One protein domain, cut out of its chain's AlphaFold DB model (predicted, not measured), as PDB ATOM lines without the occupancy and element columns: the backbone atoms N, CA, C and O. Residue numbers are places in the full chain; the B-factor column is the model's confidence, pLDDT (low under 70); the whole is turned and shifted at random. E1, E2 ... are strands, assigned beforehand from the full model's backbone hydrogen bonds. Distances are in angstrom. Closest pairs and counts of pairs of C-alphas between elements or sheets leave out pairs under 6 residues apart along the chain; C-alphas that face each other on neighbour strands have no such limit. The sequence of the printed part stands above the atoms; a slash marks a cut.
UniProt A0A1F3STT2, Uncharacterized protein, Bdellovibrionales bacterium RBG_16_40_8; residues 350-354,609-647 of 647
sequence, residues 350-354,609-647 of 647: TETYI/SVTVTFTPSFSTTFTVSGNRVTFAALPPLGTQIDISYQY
ATOM      1  N   THR A 350     365.123 292.606 119.632       88.88
ATOM      2  CA  THR A 350     363.961 293.502 119.582       88.88
ATOM      3  C   THR A 350     362.735 292.680 119.211       88.88
ATOM      4  O   THR A 350     362.737 292.009 118.179       88.88
ATOM      5  N   GLU A 351     361.695 292.748 120.036       87.69
ATOM      6  CA  GLU A 351     360.421 292.061 119.818       87.69
ATOM      7  C   GLU A 351     359.278 293.063 119.671       87.69
ATOM      8  O   GLU A 351     359.199 294.045 120.412       87.69
ATOM      9  N   THR A 352     358.391 292.808 118.707       85.81
ATOM     10  CA  THR A 352     357.283 293.697 118.342       85.81
ATOM     11  C   THR A 352     355.942 293.070 118.712       85.81
ATOM     12  O   THR A 352     355.637 291.947 118.309       85.81
ATOM     13  N   TYR A 353     355.101 293.835 119.405       83.62
ATOM     14  CA  TYR A 353     353.748 293.451 119.812       83.62
ATOM     15  C   TYR A 353     352.719 294.498 119.380       83.62
ATOM     16  O   TYR A 353     353.062 295.642 119.095       83.62
ATOM     17  N   ILE A 354     351.436 294.124 119.378       80.69
ATOM     18  CA  ILE A 354     350.308 295.033 119.133       80.69
ATOM     19  C   ILE A 354     349.395 295.046 120.364       80.69
ATOM     20  O   ILE A 354     348.950 293.994 120.827       80.69
ATOM     21  N   SER A 609     368.558 296.493 130.853       87.31
ATOM     22  CA  SER A 609     368.783 296.557 129.397       87.31
ATOM     23  C   SER A 609     367.525 296.842 128.565       87.31
ATOM     24  O   SER A 609     367.640 297.209 127.398       87.31
ATOM     25  N   VAL A 610     366.329 296.670 129.144       90.88
ATOM     26  CA  VAL A 610     365.049 296.774 128.425       90.88
ATOM     27  C   VAL A 610     364.708 298.226 128.093       90.88
ATOM     28  O   VAL A 610     364.667 299.095 128.964       90.88
ATOM     29  N   THR A 611     364.370 298.466 126.832       92.31
ATOM     30  CA  THR A 611     363.861 299.734 126.303       92.31
ATOM     31  C   THR A 611     362.581 299.479 125.512       92.31
ATOM     32  O   THR A 611     362.460 298.454 124.847       92.31
ATOM     33  N   VAL A 612     361.607 300.388 125.599       91.94
ATOM     34  CA  VAL A 612     360.291 300.230 124.959       91.94
ATOM     35  C   VAL A 612     359.965 301.457 124.119       91.94
ATOM     36  O   VAL A 612     360.132 302.587 124.582       91.94
ATOM     37  N   THR A 613     359.450 301.239 122.910       92.81
ATOM     38  CA  THR A 613     358.913 302.300 122.049       92.81
ATOM     39  C   THR A 613     357.489 301.977 121.592       92.81
ATOM     40  O   THR A 613     357.147 300.816 121.382       92.81
ATOM     41  N   PHE A 614     356.643 303.008 121.479       92.12
ATOM     42  CA  PHE A 614     355.222 302.887 121.134       92.12
ATOM     43  C   PHE A 614     354.894 303.644 119.843       92.12
ATOM     44  O   PHE A 614     355.267 304.813 119.711       92.12
ATOM     45  N   THR A 615     354.123 303.025 118.943       90.19
ATOM     46  CA  THR A 615     353.635 303.650 117.700       90.19
ATOM     47  C   THR A 615     352.120 303.432 117.537       90.19
ATOM     48  O   THR A 615     351.702 302.292 117.346       90.19
ATOM     49  N   PRO A 616     351.261 304.475 117.583       86.12
ATOM     50  CA  PRO A 616     351.564 305.885 117.857       86.12
ATOM     51  C   PRO A 616     352.063 306.115 119.293       86.12
ATOM     52  O   PRO A 616     351.877 305.268 120.165       86.12
ATOM     53  N   SER A 617     352.691 307.270 119.536       88.88
ATOM     54  CA  SER A 617     353.341 307.585 120.813       88.88
ATOM     55  C   SER A 617     352.383 307.474 122.003       88.88
ATOM     56  O   SER A 617     351.346 308.140 122.041       88.88
ATOM     57  N   PHE A 618     352.780 306.692 123.001       88.75
ATOM     58  CA  PHE A 618     352.084 306.499 124.269       88.75
ATOM     59  C   PHE A 618     353.113 306.533 125.407       88.75
ATOM     60  O   PHE A 618     354.264 306.158 125.200       88.75
ATOM     61  N   SER A 619     352.727 307.011 126.593       87.38
ATOM     62  CA  SER A 619     353.628 307.113 127.747       87.38
ATOM     63  C   SER A 619     353.074 306.328 128.925       87.38
ATOM     64  O   SER A 619     351.937 306.534 129.348       87.38
ATOM     65  N   THR A 620     353.889 305.421 129.448       88.50
ATOM     66  CA  THR A 620     353.586 304.603 130.618       88.50
ATOM     67  C   THR A 620     354.886 304.104 131.241       88.50
ATOM     68  O   THR A 620     355.909 304.015 130.561       88.50
ATOM     69  N   THR A 621     354.871 303.794 132.534       91.12
ATOM     70  CA  THR A 621     355.986 303.098 133.185       91.12
ATOM     71  C   THR A 621     355.848 301.594 132.981       91.12
ATOM     72  O   THR A 621     354.749 301.090 132.748       91.12
ATOM     73  N   PHE A 622     356.959 300.867 133.079       89.88
ATOM     74  CA  PHE A 622     356.951 299.411 133.042       89.88
ATOM     75  C   PHE A 622     357.850 298.813 134.114       89.88
ATOM     76  O   PHE A 622     358.789 299.453 134.590       89.88
ATOM     77  N   THR A 623     357.558 297.572 134.477       87.62
ATOM     78  CA  THR A 623     358.423 296.719 135.288       87.62
ATOM     79  C   THR A 623     358.844 295.504 134.473       87.62
ATOM     80  O   THR A 623     358.154 295.107 133.536       87.62
ATOM     81  N   VAL A 624     359.995 294.931 134.821       80.75
ATOM     82  CA  VAL A 624     360.513 293.705 134.206       80.75
ATOM     83  C   VAL A 624     360.676 292.666 135.306       80.75
ATOM     84  O   VAL A 624     361.331 292.939 136.312       80.75
ATOM     85  N   SER A 625     360.065 291.497 135.132       76.00
ATOM     86  CA  SER A 625     360.175 290.364 136.053       76.00
ATOM     87  C   SER A 625     360.369 289.088 135.246       76.00
ATOM     88  O   SER A 625     359.510 288.731 134.440       76.00
ATOM     89  N   GLY A 626     361.510 288.418 135.419       77.81
ATOM     90  CA  GLY A 626     361.918 287.355 134.499       77.81
ATOM     91  C   GLY A 626     362.002 287.896 133.070       77.81
ATOM     92  O   GLY A 626     362.632 288.924 132.838       77.81
ATOM     93  N   ASN A 627     361.332 287.233 132.132       78.62
ATOM     94  CA  ASN A 627     361.193 287.651 130.737       78.62
ATOM     95  C   ASN A 627     359.932 288.497 130.465       78.62
ATOM     96  O   ASN A 627     359.650 288.799 129.312       78.62
ATOM     97  N   ARG A 628     359.157 288.884 131.485       80.25
ATOM     98  CA  ARG A 628     357.895 289.618 131.310       80.25
ATOM     99  C   ARG A 628     358.068 291.113 131.540       80.25
ATOM    100  O   ARG A 628     358.599 291.529 132.571       80.25
ATOM    101  N   VAL A 629     357.542 291.916 130.616       84.19
ATOM    102  CA  VAL A 629     357.439 293.378 130.723       84.19
ATOM    103  C   VAL A 629     355.991 293.765 130.996       84.19
ATOM    104  O   VAL A 629     355.121 293.491 130.178       84.19
ATOM    105  N   THR A 630     355.717 294.426 132.120       84.31
ATOM    106  CA  THR A 630     354.355 294.825 132.522       84.31
ATOM    107  C   THR A 630     354.223 296.339 132.533       84.31
ATOM    108  O   THR A 630     354.939 297.014 133.269       84.31
ATOM    109  N   PHE A 631     353.283 296.881 131.759       86.12
ATOM    110  CA  PHE A 631     353.004 298.317 131.714       86.12
ATOM    111  C   PHE A 631     352.020 298.752 132.807       86.12
ATOM    112  O   PHE A 631     351.008 298.097 133.054       86.12
ATOM    113  N   ALA A 632     352.268 299.901 133.437       82.69
ATOM    114  CA  ALA A 632     351.388 300.450 134.473       82.69
ATOM    115  C   ALA A 632     350.030 300.908 133.906       82.69
ATOM    116  O   ALA A 632     348.980 300.738 134.535       82.69
ATOM    117  N   ALA A 633     350.045 301.453 132.689       81.88
ATOM    118  CA  ALA A 633     348.868 301.879 131.940       81.88
ATOM    119  C   ALA A 633     348.814 301.157 130.596       81.88
ATOM    120  O   ALA A 633     349.836 300.947 129.948       81.88
ATOM    121  N   LEU A 634     347.606 300.793 130.179       76.19
ATOM    122  CA  LEU A 634     347.408 300.028 128.964       76.19
ATOM    123  C   LEU A 634     347.518 300.929 127.719       76.19
ATOM    124  O   LEU A 634     346.796 301.931 127.655       76.19
ATOM    125  N   PRO A 635     348.352 300.583 126.722       80.44
ATOM    126  CA  PRO A 635     348.382 301.321 125.465       80.44
ATOM    127  C   PRO A 635     347.042 301.203 124.712       80.44
ATOM    128  O   PRO A 635     346.381 300.164 124.814       80.44
ATOM    129  N   PRO A 636     346.625 302.217 123.932       81.44
ATOM    130  CA  PRO A 636     345.418 302.149 123.105       81.44
ATOM    131  C   PRO A 636     345.375 300.915 122.188       81.44
ATOM    132  O   PRO A 636     346.411 300.364 121.819       81.44
ATOM    133  N   LEU A 637     344.168 300.482 121.802       80.81
ATOM    134  CA  LEU A 637     343.989 299.382 120.845       80.81
ATOM    135  C   LEU A 637     344.748 299.682 119.541       80.81
ATOM    136  O   LEU A 637     344.595 300.760 118.971       80.81
ATOM    137  N   GLY A 638     345.529 298.713 119.065       75.38
ATOM    138  CA  GLY A 638     346.283 298.807 117.815       75.38
ATOM    139  C   GLY A 638     347.642 299.507 117.926       75.38
ATOM    140  O   GLY A 638     348.341 299.593 116.921       75.38
ATOM    141  N   THR A 639     348.048 299.985 119.109       85.62
ATOM    142  CA  THR A 639     349.393 300.549 119.315       85.62
ATOM    143  C   THR A 639     350.462 299.464 119.170       85.62
ATOM    144  O   THR A 639     350.429 298.477 119.901       85.62
ATOM    145  N   GLN A 640     351.426 299.657 118.269       88.81
ATOM    146  CA  GLN A 640     352.626 298.827 118.169       88.81
ATOM    147  C   GLN A 640     353.578 299.123 119.334       88.81
ATOM    148  O   GLN A 640     353.760 300.282 119.708       88.81
ATOM    149  N   ILE A 641     354.170 298.073 119.895       90.50
ATOM    150  CA  ILE A 641     355.070 298.099 121.048       90.50
ATOM    151  C   ILE A 641     356.341 297.355 120.650       90.50
ATOM    152  O   ILE A 641     356.302 296.136 120.506       90.50
ATOM    153  N   ASP A 642     357.453 298.065 120.495       91.12
ATOM    154  CA  ASP A 642     358.757 297.449 120.238       91.12
ATOM    155  C   ASP A 642     359.577 297.446 121.530       91.12
ATOM    156  O   ASP A 642     359.872 298.511 122.086       91.12
ATOM    157  N   ILE A 643     359.936 296.256 122.010       93.12
ATOM    158  CA  ILE A 643     360.720 296.042 123.228       93.12
ATOM    159  C   ILE A 643     362.113 295.547 122.835       93.12
ATOM    160  O   ILE A 643     362.248 294.456 122.289       93.12
ATOM    161  N   SER A 644     363.153 296.339 123.107       91.38
ATOM    162  CA  SER A 644     364.555 295.993 122.820       91.38
ATOM    163  C   SER A 644     365.344 295.743 124.098       91.38
ATOM    164  O   SER A 644     365.212 296.514 125.048       91.38
ATOM    165  N   TYR A 645     366.171 294.699 124.133       90.44
ATOM    166  CA  TYR A 645     366.880 294.264 125.338       90.44
ATOM    167  C   TYR A 645     368.154 293.461 125.030       90.44
ATOM    168  O   TYR A 645     368.347 292.999 123.905       90.44
ATOM    169  N   GLN A 646     369.031 293.308 126.030       83.31
ATOM    170  CA  GLN A 646     370.248 292.487 125.952       83.31
ATOM    171  C   GLN A 646     370.080 291.202 126.764       83.31
ATOM    172  O   GLN A 646     369.399 291.250 127.786       83.31
ATOM    173  N   TYR A 647     370.684 290.085 126.352       76.31
ATOM    174  CA  TYR A 647     370.579 288.785 127.036       76.31
ATOM    175  C   TYR A 647     371.817 287.902 126.856       76.31
ATOM    176  O   TYR A 647     372.562 288.091 125.859       76.31
TER     177      TYR A 647
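AT A GLANCE: This is residues 350 to 354 and 609 to 647 of the 647 residues of an uncharacterized protein of Bdellovibrionales bacterium RBG_16_40_8 (UniProt A0A1F3STT2). A three-strand antiparallel sheet, order E1 - E5 - E2, forms one wall, with the hairpin E3-E4 over it across a gap; residues 616 to 621 and 632 to 639 join the two layers at one end. The 44 printed residues hold five strands, E1 to E5 along the chain, and no named helix: the class is all strand. The whole is compact, radius of gyration of the C-alphas 10.1 A, spans 28 by 19 by 13 A.

HOW THE PARTS SIT: Start at inner strand E5, residues 640 to 646. Edge strand E1, residues 350 to 354, is antiparallel to it; find N 351 and O 643 2.9 A apart. On E2, residues 611 to 615, N 613 is 2.9 A from O 642. In the hairpin of E3, residues 622 to 625, and E4, residues 628 to 631, N 623 is 2.9 A from O 630. E3 and E5 are apart.

IN THESE COORDINATES: Find C-alpha 350 at (363.961, 293.502, 119.582); E1 runs 13.7 A, E2 13.9 A, E3 10.1 A and E4 10.0 A. E5 runs 20.3 A to C-alpha 646 at (370.248, 292.487, 125.952).

THE WHOLE: The C-alphas farthest apart, Leu 637 and Tyr 647, are 29.3 A apart. Residues 355 to 608 are cut out, leaving 21.2 A between C-alphas 354 and 609. Of the links printed whole, none is long. No printed residue is under 70 in pLDDT.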